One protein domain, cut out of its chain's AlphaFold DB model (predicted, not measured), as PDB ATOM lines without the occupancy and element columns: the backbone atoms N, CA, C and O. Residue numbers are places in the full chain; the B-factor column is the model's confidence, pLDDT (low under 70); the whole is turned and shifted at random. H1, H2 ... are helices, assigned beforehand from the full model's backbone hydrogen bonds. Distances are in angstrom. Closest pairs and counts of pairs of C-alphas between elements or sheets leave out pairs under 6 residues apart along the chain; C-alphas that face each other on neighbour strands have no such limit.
ATOM      1  N   PHE A 293      14.760  -9.433 -37.086       53.09
ATOM      2  CA  PHE A 293      15.711  -8.343 -36.912       53.09
ATOM      3  C   PHE A 293      16.855  -8.882 -36.054       53.09
ATOM      4  O   PHE A 293      16.597  -9.574 -35.067       53.09
ATOM      5  N   LYS A 294      18.115  -8.612 -36.426       45.69
ATOM      6  CA  LYS A 294      19.298  -9.150 -35.729       45.69
ATOM      7  C   LYS A 294      19.170  -8.947 -34.207       45.69
ATOM      8  O   LYS A 294      19.299  -7.828 -33.707       45.69
ATOM      9  N   GLY A 295      18.919 -10.038 -33.477       49.81
ATOM     10  CA  GLY A 295      19.010 -10.099 -32.017       49.81
ATOM     11  C   GLY A 295      17.741 -10.431 -31.219       49.81
ATOM     12  O   GLY A 295      17.914 -10.691 -30.034       49.81
ATOM     13  N   GLN A 296      16.521 -10.450 -31.787       53.94
ATOM     14  CA  GLN A 296      15.299 -10.972 -31.123       53.94
ATOM     15  C   GLN A 296      14.272 -11.495 -32.148       53.94
ATOM     16  O   GLN A 296      14.106 -10.918 -33.223       53.94
ATOM     17  N   GLN A 297      13.582 -12.582 -31.796       61.31
ATOM     18  CA  GLN A 297      12.473 -13.178 -32.545       61.31
ATOM     19  C   GLN A 297      11.208 -12.309 -32.378       61.31
ATOM     20  O   GLN A 297      10.575 -12.319 -31.325       61.31
ATOM     21  N   TYR A 298      10.900 -11.473 -33.381       67.25
ATOM     22  CA  TYR A 298       9.636 -10.710 -33.450       67.25
ATOM     23  C   TYR A 298       8.546 -11.450 -34.247       67.25
ATOM     24  O   TYR A 298       7.406 -10.999 -34.307       67.25
ATOM     25  N   ASP A 299       8.890 -12.594 -34.834       62.66
ATOM     26  CA  ASP A 299       7.986 -13.545 -35.490       62.66
ATOM     27  C   ASP A 299       6.767 -13.930 -34.630       62.66
ATOM     28  O   ASP A 299       5.664 -14.084 -35.155       62.66
ATOM     29  N   VAL A 300       6.914 -13.979 -33.302       68.88
ATOM     30  CA  VAL A 300       5.810 -14.248 -32.361       68.88
ATOM     31  C   VAL A 300       4.695 -13.187 -32.430       68.88
ATOM     32  O   VAL A 300       3.539 -13.475 -32.113       68.88
ATOM     33  N   PHE A 301       5.007 -11.959 -32.860       72.75
ATOM     34  CA  PHE A 301       4.024 -10.871 -32.967       72.75
ATOM     35  C   PHE A 301       3.323 -10.820 -34.328       72.75
ATOM     36  O   PHE A 301       2.260 -10.209 -34.441       72.75
ATOM     37  N   THR A 302       3.862 -11.494 -35.347       74.88
ATOM     38  CA  THR A 302       3.293 -11.485 -36.700       74.88
ATOM     39  C   THR A 302       2.122 -12.458 -36.814       74.88
ATOM     40  O   THR A 302       2.255 -13.594 -37.275       74.88
ATOM     41  N   LYS A 303       0.953 -12.008 -36.345       75.25
ATOM     42  CA  LYS A 303      -0.330 -12.722 -36.492       75.25
ATOM     43  C   LYS A 303      -1.122 -12.264 -37.718       75.25
ATOM     44  O   LYS A 303      -1.895 -13.041 -38.268       75.25
ATOM     45  N   ASN A 304      -0.903 -11.021 -38.150       81.56
ATOM     46  CA  ASN A 304      -1.528 -10.408 -39.317       81.56
ATOM     47  C   ASN A 304      -0.469 -10.041 -40.357       81.56
ATOM     48  O   ASN A 304       0.649  -9.654 -40.011       81.56
ATOM     49  N   SER A 305      -0.812 -10.160 -41.635       81.25
ATOM     50  CA  SER A 305       0.043  -9.706 -42.736       81.25
ATOM     51  C   SER A 305       0.190  -8.184 -42.734       81.25
ATOM     52  O   SER A 305       1.306  -7.673 -42.855       81.25
ATOM     53  N   ILE A 306      -0.905  -7.480 -42.433       86.31
ATOM     54  CA  ILE A 306      -0.960  -6.040 -42.162       86.31
ATOM     55  C   ILE A 306      -0.552  -5.740 -40.722       86.31
ATOM     56  O   ILE A 306      -1.049  -6.362 -39.782       86.31
ATOM     57  N   LEU A 307       0.315  -4.746 -40.547       88.06
ATOM     58  CA  LEU A 307       0.661  -4.193 -39.244       88.06
ATOM     59  C   LEU A 307      -0.583  -3.627 -38.542       88.06
ATOM     60  O   LEU A 307      -1.303  -2.809 -39.106       88.06
ATOM     61  N   THR A 308      -0.806  -4.022 -37.287       88.44
ATOM     62  CA  THR A 308      -1.960  -3.586 -36.476       88.44
ATOM     63  C   THR A 308      -1.542  -2.728 -35.280       88.44
ATOM     64  O   THR A 308      -0.398  -2.800 -34.826       88.44
ATOM     65  N   LYS A 309      -2.478  -1.951 -34.707       91.81
ATOM     66  CA  LYS A 309      -2.239  -1.220 -33.445       91.81
ATOM     67  C   LYS A 309      -1.842  -2.157 -32.304       91.81
ATOM     68  O   LYS A 309      -0.939  -1.831 -31.540       91.81
ATOM     69  N   ASP A 310      -2.477  -3.323 -32.210       90.19
ATOM     70  CA  ASP A 310      -2.160  -4.311 -31.177       90.19
ATOM     71  C   ASP A 310      -0.754  -4.893 -31.345       90.19
ATOM     72  O   ASP A 310      -0.054  -5.093 -30.354       90.19
ATOM     73  N   GLU A 311      -0.295  -5.116 -32.581       88.81
ATOM     74  CA  GLU A 311       1.088  -5.526 -32.858       88.81
ATOM     75  C   GLU A 311       2.080  -4.451 -32.375       88.81
ATOM     76  O   GLU A 311       2.972  -4.762 -31.583       88.81
ATOM     77  N   ILE A 312       1.873  -3.179 -32.750       91.56
ATOM     78  CA  ILE A 312       2.704  -2.045 -32.298       91.56
ATOM     79  C   ILE A 312       2.718  -1.960 -30.766       91.56
ATOM     80  O   ILE A 312       3.785  -1.905 -30.147       91.56
ATOM     81  N   LYS A 313       1.538  -1.999 -30.140       92.56
ATOM     82  CA  LYS A 313       1.370  -1.978 -28.684       92.56
ATOM     83  C   LYS A 313       2.145  -3.103 -28.015       92.56
ATOM     84  O   LYS A 313       2.894  -2.838 -27.079       92.56
ATOM     85  N   ASN A 314       1.995  -4.340 -28.481       89.69
ATOM     86  CA  ASN A 314       2.658  -5.498 -27.886       89.69
ATOM     87  C   ASN A 314       4.183  -5.404 -28.012       89.69
ATOM     88  O   ASN A 314       4.893  -5.652 -27.037       89.69
ATOM     89  N   ILE A 315       4.692  -4.953 -29.161       89.31
ATOM     90  CA  ILE A 315       6.126  -4.709 -29.365       89.31
ATOM     91  C   ILE A 315       6.640  -3.658 -28.375       89.31
ATOM     92  O   ILE A 315       7.665  -3.874 -27.722       89.31
ATOM     93  N   LEU A 316       5.930  -2.537 -28.221       91.19
ATOM     94  CA  LEU A 316       6.309  -1.465 -27.298       91.19
ATOM     95  C   LEU A 316       6.171  -1.878 -25.828       91.19
ATOM     96  O   LEU A 316       7.019  -1.512 -25.016       91.19
ATOM     97  N   LEU A 317       5.182  -2.706 -25.481       89.62
ATOM     98  CA  LEU A 317       5.035  -3.251 -24.132       89.62
ATOM     99  C   LEU A 317       6.271  -4.050 -23.716       89.62
ATOM    100  O   LEU A 317       6.689  -3.939 -22.568       89.62
ATOM    101  N   THR A 318       6.943  -4.763 -24.628       86.38
ATOM    102  CA  THR A 318       8.213  -5.446 -24.294       86.38
ATOM    103  C   THR A 318       9.360  -4.492 -23.926       86.38
ATOM    104  O   THR A 318      10.374  -4.928 -23.386       86.38
ATOM    105  N   TYR A 319       9.239  -3.197 -24.241       86.75
ATOM    106  CA  TYR A 319      10.186  -2.162 -23.821       86.75
ATOM    107  C   TYR A 319       9.806  -1.548 -22.468       86.75
ATOM    108  O   TYR A 319      10.688  -1.237 -21.666       86.75
ATOM    109  N   THR A 320       8.507  -1.372 -22.214       85.12
ATOM    110  CA  THR A 320       8.004  -0.709 -21.003       85.12
ATOM    111  C   THR A 320       7.778  -1.667 -19.832       85.12
ATOM    112  O   THR A 320       7.744  -1.222 -18.686       85.12
ATOM    113  N   SER A 321       7.628  -2.968 -20.089       78.38
ATOM    114  CA  SER A 321       7.288  -3.993 -19.094       78.38
ATOM    115  C   SER A 321       8.387  -5.052 -18.921       78.38
ATOM    116  O   SER A 321       9.245  -5.234 -19.786       78.38
ATOM    117  N   GLY A 322       8.359  -5.750 -17.779       71.25
ATOM    118  CA  GLY A 322       9.298  -6.815 -17.420       71.25
ATOM    119  C   GLY A 322      10.370  -6.386 -16.414       71.25
ATOM    120  O   GLY A 322      10.604  -5.204 -16.180       71.25
ATOM    121  N   TRP A 323      11.060  -7.359 -15.812       67.81
ATOM    122  CA  TRP A 323      12.003  -7.083 -14.717       67.81
ATOM    123  C   TRP A 323      13.113  -6.093 -15.125       67.81
ATOM    124  O   TRP A 323      13.447  -5.183 -14.373       67.81
ATOM    125  N   LYS A 324      13.603  -6.184 -16.374       67.19
ATOM    126  CA  LYS A 324      14.614  -5.270 -16.939       67.19
ATOM    127  C   LYS A 324      14.121  -3.835 -17.166       67.19
ATOM    128  O   LYS A 324      14.949  -2.983 -17.484       67.19
ATOM    129  N   SER A 325      12.820  -3.544 -17.133       67.44
ATOM    130  CA  SER A 325      12.330  -2.156 -17.168       67.44
ATOM    131  C   SER A 325      12.243  -1.544 -15.768       67.44
ATOM    132  O   SER A 325      12.312  -0.326 -15.650       67.44
ATOM    133  N   LEU A 326      12.176  -2.375 -14.720       68.38
ATOM    134  CA  LEU A 326      12.159  -1.947 -13.316       68.38
ATOM    135  C   LEU A 326      13.556  -1.606 -12.779       68.38
ATOM    136  O   LEU A 326      13.687  -0.746 -11.918       68.38
ATOM    137  N   ILE A 327      14.595  -2.270 -13.294       71.44
ATOM    138  CA  ILE A 327      15.972  -2.167 -12.778       71.44
ATOM    139  C   ILE A 327      16.946  -1.410 -13.694       71.44
ATOM    140  O   ILE A 327      18.129  -1.307 -13.382       71.44
ATOM    141  N   THR A 328      16.504  -0.914 -14.853       74.69
ATOM    142  CA  THR A 328      17.384  -0.211 -15.805       74.69
ATOM    143  C   THR A 328      16.717   1.066 -16.308       74.69
ATOM    144  O   THR A 328      15.601   0.976 -16.826       74.69
ATOM    145  N   PRO A 329      17.379   2.237 -16.230       77.31
ATOM    146  CA  PRO A 329      16.866   3.478 -16.803       77.31
ATOM    147  C   PRO A 329      16.564   3.331 -18.302       77.31
ATOM    148  O   PRO A 329      17.355   2.776 -19.067       77.31
ATOM    149  N   ARG A 330      15.397   3.819 -18.735       82.00
ATOM    150  CA  ARG A 330      14.920   3.726 -20.125       82.00
ATOM    151  C   ARG A 330      14.715   5.123 -20.708       82.00
ATOM    152  O   ARG A 330      13.691   5.750 -20.458       82.00
ATOM    153  N   HIS A 331      15.659   5.574 -21.532       86.12
ATOM    154  CA  HIS A 331      15.664   6.927 -22.109       86.12
ATOM    155  C   HIS A 331      14.433   7.270 -22.968       86.12
ATOM    156  O   HIS A 331      14.056   8.431 -23.040       86.12
ATOM    157  N   HIS A 332      13.764   6.280 -23.567       91.69
ATOM    158  CA  HIS A 332      12.595   6.498 -24.434       91.69
ATOM    159  C   HIS A 332      11.287   5.979 -23.806       91.69
ATOM    160  O   HIS A 332      10.320   5.689 -24.511       91.69
ATOM    161  N   LEU A 333      11.246   5.803 -22.475       90.31
ATOM    162  CA  LEU A 333      10.094   5.214 -21.774       90.31
ATOM    163  C   LEU A 333       8.815   6.030 -21.951       90.31
ATOM    164  O   LEU A 333       7.750   5.458 -22.174       90.31
ATOM    165  N   GLN A 334       8.930   7.352 -21.845       90.69
ATOM    166  CA  GLN A 334       7.794   8.259 -21.952       90.69
ATOM    167  C   GLN A 334       7.160   8.175 -23.346       90.69
ATOM    168  O   GLN A 334       5.970   7.887 -23.459       90.69
ATOM    169  N   LYS A 335       7.979   8.260 -24.403       94.25
ATOM    170  CA  LYS A 335       7.513   8.114 -25.788       94.25
ATOM    171  C   LYS A 335       6.870   6.749 -26.045       94.25
ATOM    172  O   LYS A 335       5.829   6.665 -26.689       94.25
ATOM    173  N   ALA A 336       7.442   5.670 -25.505       93.25
ATOM    174  CA  ALA A 336       6.850   4.337 -25.618       93.25
ATOM    175  C   ALA A 336       5.450   4.266 -24.976       93.25
ATOM    176  O   ALA A 336       4.536   3.695 -25.567       93.25
ATOM    177  N   LYS A 337       5.260   4.869 -23.792       93.12
ATOM    178  CA  LYS A 337       3.953   4.934 -23.115       93.12
ATOM    179  C   LYS A 337       2.936   5.773 -23.891       93.12
ATOM    180  O   LYS A 337       1.779   5.370 -23.987       93.12
ATOM    181  N   GLU A 338       3.361   6.894 -24.467       94.56
ATOM    182  CA  GLU A 338       2.521   7.735 -25.329       94.56
ATOM    183  C   GLU A 338       2.020   6.962 -26.551       94.56
ATOM    184  O   GLU A 338       0.823   6.940 -26.820       94.56
ATOM    185  N   LEU A 339       2.913   6.244 -27.233       94.69
ATOM    186  CA  LEU A 339       2.563   5.413 -28.384       94.69
ATOM    187  C   LEU A 339       1.669   4.218 -28.007       94.69
ATOM    188  O   LEU A 339       0.783   3.837 -28.768       94.69
ATOM    189  N   ILE A 340       1.838   3.634 -26.817       94.50
ATOM    190  CA  ILE A 340       0.914   2.606 -26.306       94.50
ATOM    191  C   ILE A 340      -0.478   3.204 -26.061       94.50
ATOM    192  O   ILE A 340      -1.482   2.576 -26.398       94.50
ATOM    193  N   LYS A 341      -0.557   4.419 -25.500       94.69
ATOM    194  CA  LYS A 341      -1.827   5.132 -25.311       94.69
ATOM    195  C   LYS A 341      -2.497   5.424 -26.657       94.69
ATOM    196  O   LYS A 341      -3.688   5.165 -26.793       94.69
ATOM    197  N   ALA A 342      -1.722   5.865 -27.647       93.69
ATOM    198  CA  ALA A 342      -2.159   6.057 -29.027       93.69
ATOM    199  C   ALA A 342      -2.772   4.784 -29.636       93.69
ATOM    200  O   ALA A 342      -3.863   4.821 -30.201       93.69
ATOM    201  N   CYS A 343      -2.126   3.629 -29.437       93.69
ATOM    202  CA  CYS A 343      -2.637   2.341 -29.913       93.69
ATOM    203  C   CYS A 343      -3.981   1.942 -29.278       93.69
ATOM    204  O   CYS A 343      -4.762   1.239 -29.911       93.69
ATOM    205  N   ASN A 344      -4.262   2.379 -28.046       92.31
ATOM    206  CA  ASN A 344      -5.542   2.120 -27.377       92.31
ATOM    207  C   ASN A 344      -6.632   3.144 -27.742       92.31
ATOM    208  O   ASN A 344      -7.797   2.915 -27.429       92.31
ATOM    209  N   SER A 345      -6.270   4.275 -28.357       90.62
ATOM    210  CA  SER A 345      -7.232   5.305 -28.754       90.62
ATOM    211  C   SER A 345      -7.969   4.904 -30.032       90.62
ATOM    212  O   SER A 345      -7.363   4.408 -30.988       90.62
ATOM    213  N   GLY A 346      -9.279   5.157 -30.068       85.75
ATOM    214  CA  GLY A 346     -10.084   5.059 -31.287       85.75
ATOM    215  C   GLY A 346      -9.829   6.200 -32.279       85.75
ATOM    216  O   GLY A 346     -10.092   6.028 -33.462       85.75
ATOM    217  N   GLU A 347      -9.281   7.327 -31.816       88.38
ATOM    218  CA  GLU A 347      -9.155   8.567 -32.599       88.38
ATOM    219  C   GLU A 347      -7.951   8.570 -33.547       88.38
ATOM    220  O   GLU A 347      -8.031   9.104 -34.646       88.38
ATOM    221  N   GLN A 348      -6.827   7.973 -33.142       88.81
ATOM    222  CA  GLN A 348      -5.607   7.965 -33.957       88.81
ATOM    223  C   GLN A 348      -5.585   6.761 -34.884       88.81
ATOM    224  O   GLN A 348      -5.811   5.643 -34.434       88.81
ATOM    225  N   THR A 349      -5.278   6.931 -36.165       89.12
ATOM    226  CA  THR A 349      -5.139   5.796 -37.089       89.12
ATOM    227  C   THR A 349      -3.783   5.099 -36.922       89.12
ATOM    228  O   THR A 349      -2.882   5.593 -36.243       89.12
ATOM    229  N   ILE A 350      -3.600   3.927 -37.543       89.19
ATOM    230  CA  ILE A 350      -2.272   3.288 -37.591       89.19
ATOM    231  C   ILE A 350      -1.272   4.195 -38.317       89.19
ATOM    232  O   ILE A 350      -0.143   4.327 -37.855       89.19
ATOM    233  N   LEU A 351      -1.685   4.855 -39.401       87.50
ATOM    234  CA  LEU A 351      -0.818   5.757 -40.160       87.50
ATOM    235  C   LEU A 351      -0.368   6.960 -39.318       87.50
ATOM    236  O   LEU A 351       0.805   7.317 -39.372       87.50
ATOM    237  N   ASP A 352      -1.236   7.508 -38.459       90.56
ATOM    238  CA  ASP A 352      -0.853   8.569 -37.515       90.56
ATOM    239  C   ASP A 352       0.238   8.116 -36.540       90.56
ATOM    240  O   ASP A 352       1.200   8.842 -36.269       90.56
ATOM    241  N   ILE A 353       0.109   6.887 -36.034       93.38
ATOM    242  CA  ILE A 353       1.086   6.280 -35.124       93.38
ATOM    243  C   ILE A 353       2.417   6.048 -35.851       93.38
ATOM    244  O   ILE A 353       3.476   6.339 -35.293       93.38
ATOM    245  N   ILE A 354       2.381   5.558 -37.096       92.69
ATOM    246  CA  ILE A 354       3.578   5.345 -37.923       92.69
ATOM    247  C   ILE A 354       4.280   6.660 -38.247       92.69
ATOM    248  O   ILE A 354       5.498   6.730 -38.105       92.69
ATOM    249  N   ARG A 355       3.535   7.708 -38.603       89.81
ATOM    250  CA  ARG A 355       4.085   9.050 -38.815       89.81
ATOM    251  C   ARG A 355       4.803   9.553 -37.564       89.81
ATOM    252  O   ARG A 355       5.985   9.865 -37.627       89.81
ATOM    253  N   THR A 356       4.136   9.482 -36.410       92.62
ATOM    254  CA  THR A 356       4.715   9.886 -35.117       92.62
ATOM    255  C   THR A 356       5.994   9.104 -34.782       92.62
ATOM    256  O   THR A 356       6.932   9.638 -34.188       92.62
ATOM    257  N   LEU A 357       6.034   7.809 -35.116       92.81
ATOM    258  CA  LEU A 357       7.221   6.967 -34.960       92.81
ATOM    259  C   LEU A 357       8.344   7.384 -35.916       92.81
ATOM    260  O   LEU A 357       9.503   7.401 -35.508       92.81
ATOM    261  N   ASN A 358       8.014   7.694 -37.169       90.38
ATOM    262  CA  ASN A 358       8.989   8.082 -38.178       90.38
ATOM    263  C   ASN A 358       9.609   9.450 -37.875       90.38
ATOM    264  O   ASN A 358      10.826   9.573 -37.931       90.38
ATOM    265  N   GLU A 359       8.814  10.442 -37.475       91.62
ATOM    266  CA  GLU A 359       9.299  11.754 -37.011       91.62
ATOM    267  C   GLU A 359      10.263  11.578 -35.831       91.62
ATOM    268  O   GLU A 359      11.431  11.958 -35.892       91.62
ATOM    269  N   TYR A 360       9.834  10.830 -34.807       93.56
ATOM    270  CA  TYR A 360      10.676  10.556 -33.643       93.56
ATOM    271  C   TYR A 360      11.980   9.823 -33.995       93.56
ATOM    272  O   TYR A 360      12.980   9.973 -33.293       93.56
ATOM    273  N   ARG A 361      11.992   9.020 -35.070       91.12
ATOM    274  CA  ARG A 361      13.204   8.360 -35.575       91.12
ATOM    275  C   ARG A 361      14.253   9.353 -36.060       91.12
ATOM    276  O   ARG A 361      15.437   9.078 -35.893       91.12
ATOM    277  N   HIS A 362      13.813  10.414 -36.728       88.31
ATOM    278  CA  HIS A 362      14.684  11.394 -37.369       88.31
ATOM    279  C   HIS A 362      15.160  12.442 -36.362       88.31
ATOM    280  O   HIS A 362      16.340  12.780 -36.360       88.31
ATOM    281  N   ASP A 363      14.287  12.855 -35.444       90.38
ATOM    282  CA  ASP A 363      14.568  13.943 -34.497       90.38
ATOM    283  C   ASP A 363      15.376  13.507 -33.266       90.38
ATOM    284  O   ASP A 363      15.740  14.327 -32.422       90.38
ATOM    285  N   THR A 364      15.625  12.206 -33.108       90.38
ATOM    286  CA  THR A 364      16.259  11.649 -31.910       90.38
ATOM    287  C   THR A 364      17.564  10.944 -32.251       90.38
ATOM    288  O   THR A 364      17.591   9.988 -33.026       90.38
ATOM    289  N   GLU A 365      18.648  11.327 -31.580       88.88
ATOM    290  CA  GLU A 365      19.879  10.541 -31.597       88.88
ATOM    291  C   GLU A 365      19.723   9.278 -30.743       88.88
ATOM    292  O   GLU A 365      19.406   9.316 -29.551       88.88
ATOM    293  N   PHE A 366      19.966   8.120 -31.356       90.62
ATOM    294  CA  PHE A 366      19.896   6.832 -30.678       90.62
ATOM    295  C   PHE A 366      21.290   6.244 -30.488       90.62
ATOM    296  O   PHE A 366      22.068   6.137 -31.435       90.62
ATOM    297  N   ALA A 367      21.562   5.724 -29.290       87.12
ATOM    298  CA  ALA A 367      22.727   4.877 -29.070       87.12
ATOM    299  C   ALA A 367      22.720   3.668 -30.028       87.12
ATOM    300  O   ALA A 367      21.665   3.090 -30.316       87.12
ATOM    301  N   SER A 368      23.904   3.229 -30.461       80.25
ATOM    302  CA  SER A 368      24.083   2.121 -31.417       80.25
ATOM    303  C   SER A 368      23.434   0.801 -30.971       80.25
ATOM    304  O   SER A 368      23.025  -0.019 -31.792       80.25
ATOM    305  N   ASN A 369      23.274   0.601 -29.660       82.62
ATOM    306  CA  ASN A 369      22.642  -0.570 -29.055       82.62
ATOM    307  C   ASN A 369      21.206  -0.313 -28.547       82.62
ATOM    308  O   ASN A 369      20.652  -1.170 -27.849       82.62
ATOM    309  N   SER A 370      20.582   0.819 -28.903       87.50
ATOM    310  CA  SER A 370      19.262   1.218 -28.401       87.50
ATOM    311  C   SER A 370      18.195   0.155 -28.675       87.50
ATOM    312  O   SER A 370      17.813  -0.132 -29.811       87.50
ATOM    313  N   SER A 371      17.667  -0.426 -27.596       85.69
ATOM    314  CA  SER A 371      16.595  -1.425 -27.673       85.69
ATOM    315  C   SER A 371      15.256  -0.840 -28.138       85.69
ATOM    316  O   SER A 371      14.441  -1.582 -28.688       85.69
ATOM    317  N   PHE A 372      15.041   0.466 -27.951       90.44
ATOM    318  CA  PHE A 372      13.878   1.170 -28.489       90.44
ATOM    319  C   PHE A 372      14.012   1.348 -30.002       90.44
ATOM    320  O   PHE A 372      13.112   0.951 -30.734       90.44
ATOM    321  N   LYS A 373      15.177   1.820 -30.476       90.00
ATOM    322  CA  LYS A 373      15.453   1.986 -31.911       90.00
ATOM    323  C   LYS A 373      15.222   0.691 -32.691       90.00
ATOM    324  O   LYS A 373      14.571   0.709 -33.721       90.00
ATOM    325  N   LYS A 374      15.666  -0.455 -32.160       86.19
ATOM    326  CA  LYS A 374      15.435  -1.769 -32.793       86.19
ATOM    327  C   LYS A 374      13.948  -2.103 -32.978       86.19
ATOM    328  O   LYS A 374      13.581  -2.683 -33.992       86.19
ATOM    329  N   ARG A 375      13.100  -1.766 -31.999       88.38
ATOM    330  CA  ARG A 375      11.638  -1.969 -32.078       88.38
ATOM    331  C   ARG A 375      11.015  -1.028 -33.095       88.38
ATOM    332  O   ARG A 375      10.183  -1.444 -33.885       88.38
ATOM    333  N   LEU A 376      11.457   0.221 -33.073       90.50
ATOM    334  CA  LEU A 376      11.021   1.267 -33.979       90.50
ATOM    335  C   LEU A 376      11.373   0.936 -35.439       90.50
ATOM    336  O   LEU A 376      10.482   0.915 -36.278       90.50
ATOM    337  N   ASP A 377      12.622   0.561 -35.727       86.94
ATOM    338  CA  ASP A 377      13.055   0.119 -37.060       86.94
ATOM    339  C   ASP A 377      12.254  -1.108 -37.535       86.94
ATOM    340  O   ASP A 377      11.877  -1.188 -38.703       86.94
ATOM    341  N   TYR A 378      11.945  -2.050 -36.634       86.44
ATOM    342  CA  TYR A 378      11.095  -3.198 -36.956       86.44
ATOM    343  C   TYR A 378       9.658  -2.780 -37.312       86.44
ATOM    344  O   TYR A 378       9.134  -3.216 -38.337       86.44
ATOM    345  N   ILE A 379       9.032  -1.922 -36.498       89.12
ATOM    346  CA  ILE A 379       7.670  -1.419 -36.736       89.12
ATOM    347  C   ILE A 379       7.602  -0.660 -38.067       89.12
ATOM    348  O   ILE A 379       6.683  -0.883 -38.850       89.12
ATOM    349  N   LEU A 380       8.588   0.190 -38.361       88.44
ATOM    350  CA  LEU A 380       8.638   0.940 -39.619       88.44
ATOM    351  C   LEU A 380       8.874   0.025 -40.824       88.44
ATOM    352  O   LEU A 380       8.210   0.180 -41.843       88.44
ATOM    353  N   ALA A 381       9.732  -0.991 -40.704       83.62
ATOM    354  CA  ALA A 381       9.882  -1.994 -41.757       83.62
ATOM    355  C   ALA A 381       8.559  -2.746 -42.010       83.62
ATOM    356  O   ALA A 381       8.167  -2.944 -43.161       83.62
ATOM    357  N   ARG A 382       7.832  -3.121 -40.944       85.62
ATOM    358  CA  ARG A 382       6.487  -3.717 -41.032       85.62
ATOM    359  C   ARG A 382       5.481  -2.789 -41.696       85.62
ATOM    360  O   ARG A 382       4.695  -3.272 -42.508       85.62
ATOM    361  N   ALA A 383       5.513  -1.495 -41.391       87.12
ATOM    362  CA  ALA A 383       4.652  -0.502 -42.021       87.12
ATOM    363  C   ALA A 383       4.957  -0.371 -43.521       87.12
ATOM    364  O   ALA A 383       4.044  -0.485 -44.335       87.12
ATOM    365  N   ASN A 384       6.235  -0.254 -43.894       82.00
ATOM    366  CA  ASN A 384       6.656  -0.186 -45.294       82.00
ATOM    367  C   ASN A 384       6.188  -1.411 -46.082       82.00
ATOM    368  O   ASN A 384       5.659  -1.266 -47.177       82.00
ATOM    369  N   TYR A 385       6.312  -2.609 -45.509       81.31
ATOM    370  CA  TYR A 385       5.790  -3.827 -46.126       81.31
ATOM    371  C   TYR A 385       4.255  -3.823 -46.229       81.31
ATOM    372  O   TYR A 385       3.706  -4.095 -47.292       81.31
ATOM    373  N   SER A 386       3.558  -3.491 -45.138       82.56
ATOM    374  CA  SER A 386       2.091  -3.571 -45.056       82.56
ATOM    375  C   SER A 386       1.387  -2.589 -45.990       82.56
ATOM    376  O   SER A 386       0.342  -2.913 -46.548       82.56
ATOM    377  N   PHE A 387       1.963  -1.399 -46.159       81.38
ATOM    378  CA  PHE A 387       1.330  -0.281 -46.860       81.38
ATOM    379  C   PHE A 387       2.074   0.128 -48.145       81.38
ATOM    380  O   PHE A 387       1.623   1.029 -48.851       81.38
ATOM    381  N   SER A 388       3.191  -0.538 -48.473       69.62
ATOM    382  CA  SER A 388       4.063  -0.215 -49.618       69.62
ATOM    383  C   SER A 388       4.477   1.260 -49.652       69.62
ATOM    384  O   SER A 388       4.436   1.901 -50.703       69.62
ATOM    385  N   LEU A 389       4.844   1.810 -48.490       61.88
ATOM    386  CA  LEU A 389       5.364   3.170 -48.387       61.88
ATOM    387  C   LEU A 389       6.746   3.175 -49.053       61.88
ATOM    388  O   LEU A 389       7.691   2.589 -48.525       61.88
ATOM    389  N   GLY A 390       6.860   3.760 -50.248       49.47
ATOM    390  CA  GLY A 390       8.173   4.021 -50.844       49.47
ATOM    391  C   GLY A 390       8.998   4.935 -49.932       49.47
ATOM    392  O   GLY A 390       8.424   5.684 -49.141       49.47
ATOM    393  N   GLU A 391      10.330   4.918 -50.048       44.62
ATOM    394  CA  GLU A 391      11.204   5.849 -49.303       44.62
ATOM    395  C   GLU A 391      10.782   7.313 -49.502       44.62
ATOM    396  O   GLU A 391      10.830   8.100 -48.563       44.62
ATOM    397  N   GLN A 392      10.273   7.645 -50.691       41.22
ATOM    398  CA  GLN A 392       9.729   8.960 -51.015       41.22
ATOM    399  C   GLN A 392       8.391   9.232 -50.311       41.22
ATOM    400  O   GLN A 392       8.243  10.277 -49.710       41.22
ATOM    401  N   ALA A 393       7.470   8.264 -50.228       45.56
ATOM    402  CA  ALA A 393       6.204   8.434 -49.503       45.56
ATOM    403  C   ALA A 393       6.390   8.578 -47.982       45.56
ATOM    404  O   ALA A 393       5.569   9.207 -47.330       45.56
ATOM    405  N   MET A 394       7.462   8.014 -47.413       44.25
ATOM    406  CA  MET A 394       7.831   8.203 -46.002       44.25
ATOM    407  C   MET A 394       8.371   9.613 -45.706       44.25
ATOM    408  O   MET A 394       8.252  10.065 -44.567       44.25
ATOM    409  N   ASN A 395       8.925  10.290 -46.718       41.94
ATOM    410  CA  ASN A 395       9.441  11.658 -46.636       41.94
ATOM    411  C   ASN A 395       8.381  12.692 -47.082       41.94
ATOM    412  O   ASN A 395       8.146  13.665 -46.381       41.94
ATOM    413  N   ASP A 396       7.622  12.421 -48.147       44.25
ATOM    414  CA  ASP A 396       6.530  13.265 -48.661       44.25
ATOM    415  C   ASP A 396       5.319  13.317 -47.697       44.25
ATOM    416  O   ASP A 396       4.534  14.269 -47.712       44.25
ATOM    417  N   PHE A 397       5.158  12.316 -46.815       42.50
ATOM    418  CA  PHE A 397       4.200  12.381 -45.696       42.50
ATOM    419  C   PHE A 397       4.610  13.390 -44.612       42.50
ATOM    420  O   PHE A 397       3.742  13.834 -43.860       42.50
ATOM    421  N   ALA A 398       5.898  13.737 -44.520       39.66
ATOM    422  CA  ALA A 398       6.399  14.775 -43.622       39.66
ATOM    423  C   ALA A 398       6.256  16.176 -44.248       39.66
ATOM    424  O   ALA A 398       5.906  17.126 -43.551       39.66
ATOM    425  N   ASP A 399       6.414  16.295 -45.570       36.91
ATOM    426  CA  ASP A 399       6.436  17.595 -46.256       36.91
ATOM    427  C   ASP A 399       5.046  18.221 -46.493       36.91
ATOM    428  O   ASP A 399       4.931  19.441 -46.619       36.91
ATOM    429  N   ASN A 400       3.959  17.440 -46.458       34.38
ATOM    430  CA  ASN A 400       2.590  17.962 -46.626       34.38
ATOM    431  C   ASN A 400       2.048  18.786 -45.433       34.38
ATOM    432  O   ASN A 400       0.916  19.263 -45.494       34.38
ATOM    433  N   ILE A 401       2.827  18.988 -44.363       37.91
ATOM    434  CA  ILE A 401       2.466  19.879 -43.241       37.91
ATOM    435  C   ILE A 401       3.275  21.185 -43.250       37.91
ATOM    436  O   ILE A 401       2.828  22.183 -42.687       37.91
TER     437      ILE A 401
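AT A GLANCE: This is residues 293 to 401 of the 405 residues of the protein "Dot/Icm T4SS effector" of Legionella busanensis (UniProt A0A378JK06). Four helices, H1, H3, H4 and H5, pack round a common core in a ring of contacts, H1 to H3 to H4 to H5 and back to H1, each running opposite ways to the next; it is a somewhat splayed bundle, as H5 stands at a steep tilt to H4. The very short H2 sits at one end of the longest axis, and H6 lies across H4 toward the other end, while the unnamed residues 293 to 308 run over the outside. The printed part has 109 residues with six named helices, H1 to H6 in order along the chain, and no named strand; the class is all helix. The whole is compact, with a radius of gyration of the C-alphas of 13.7 A, and its C-alphas span 41 by 31 by 31 A.

HOW THE PARTS SIT: The longest helix is H5, residues 371 to 387, and its centre is nearest to the mean of the C-alphas, at 5.8 A. H5 touches H1, residues 309 to 320, at a shallow tilt of 9 degrees, opposite ways; their closest C-alphas, those of Ile 312 and Ile 379, are 6.7 A apart. H5 also touches H4, residues 350 to 363, at a steep tilt of 46 degrees, opposite ways, with the closest C-alphas, those of Ile 354 and Leu 380, 6.9 A apart. H4 is the hub, touching three helices. One of these is H3, residues 333 to 344, with which H4 forms a helical hairpin at a shallow tilt of 16 degrees. In that hairpin residues 339 to 343 of H3 touch residues 350 to 353 of H4, and the closest C-alphas, those of Ala 342 and Ile 353, are 6.9 A apart. H3 touches H1 at a shallow tilt of 24 degrees, opposite ways, with 19 pairs of C-alphas within 8 A, the closest being Lys 309 and Cys 343 at 5.0 A. H3 and H5 are only just apart, their closest C-alphas 8.2 A from each other. H1 and H4 are close but not clearly touching, with C-alphas 309 and 350 at 6.1 A. H6, residues 391 to 399, touches H4 at residues 355 to 359 alone and is about perpendicular to it, at 88 degrees; the closest C-alphas, those of Arg 355 and Phe 397, are 7.6 A apart. H2, residues 323 to 326, touches no helix and is close but not clearly touching to H1, with C-alphas 319 and 325 at 7.0 A. In H3 and H4 every O i to N i+4 pair is within hydrogen-bond range, against 7 of 8 in H1, 12 of 13 in H5 and 4 of 5 in H6; H2 is too short for such a pair.

IN THESE COORDINATES: H5 is 24.5 A long from first to last C-alpha, beginning at C-alpha 371 (16.595, -1.425, -27.673). H4 measures 20.2 A, H3 16.9 A and H1 16.1 A. H1 begins at C-alpha 309 (-2.239, -1.220, -33.445). H6 is 13.0 A long and ends at C-alpha 399 (6.436, 17.595, -46.256); H2 is 5.3 A long.

THE WHOLE: The two C-alphas farthest apart, those of Trp 323 and Asn 400, are 41.6 A from each other. The printed part has no cut. The links H1 to H2, H3 to H4 and H5 to H6 are tight, those from H2 to H3 and H4 to H5 are short, and no link is long. The mean pLDDT of the printed part is 79.2, with values under 70 at residues 293 to 300, 323 to 326 and 388 to 401; H6 has a mean of 42.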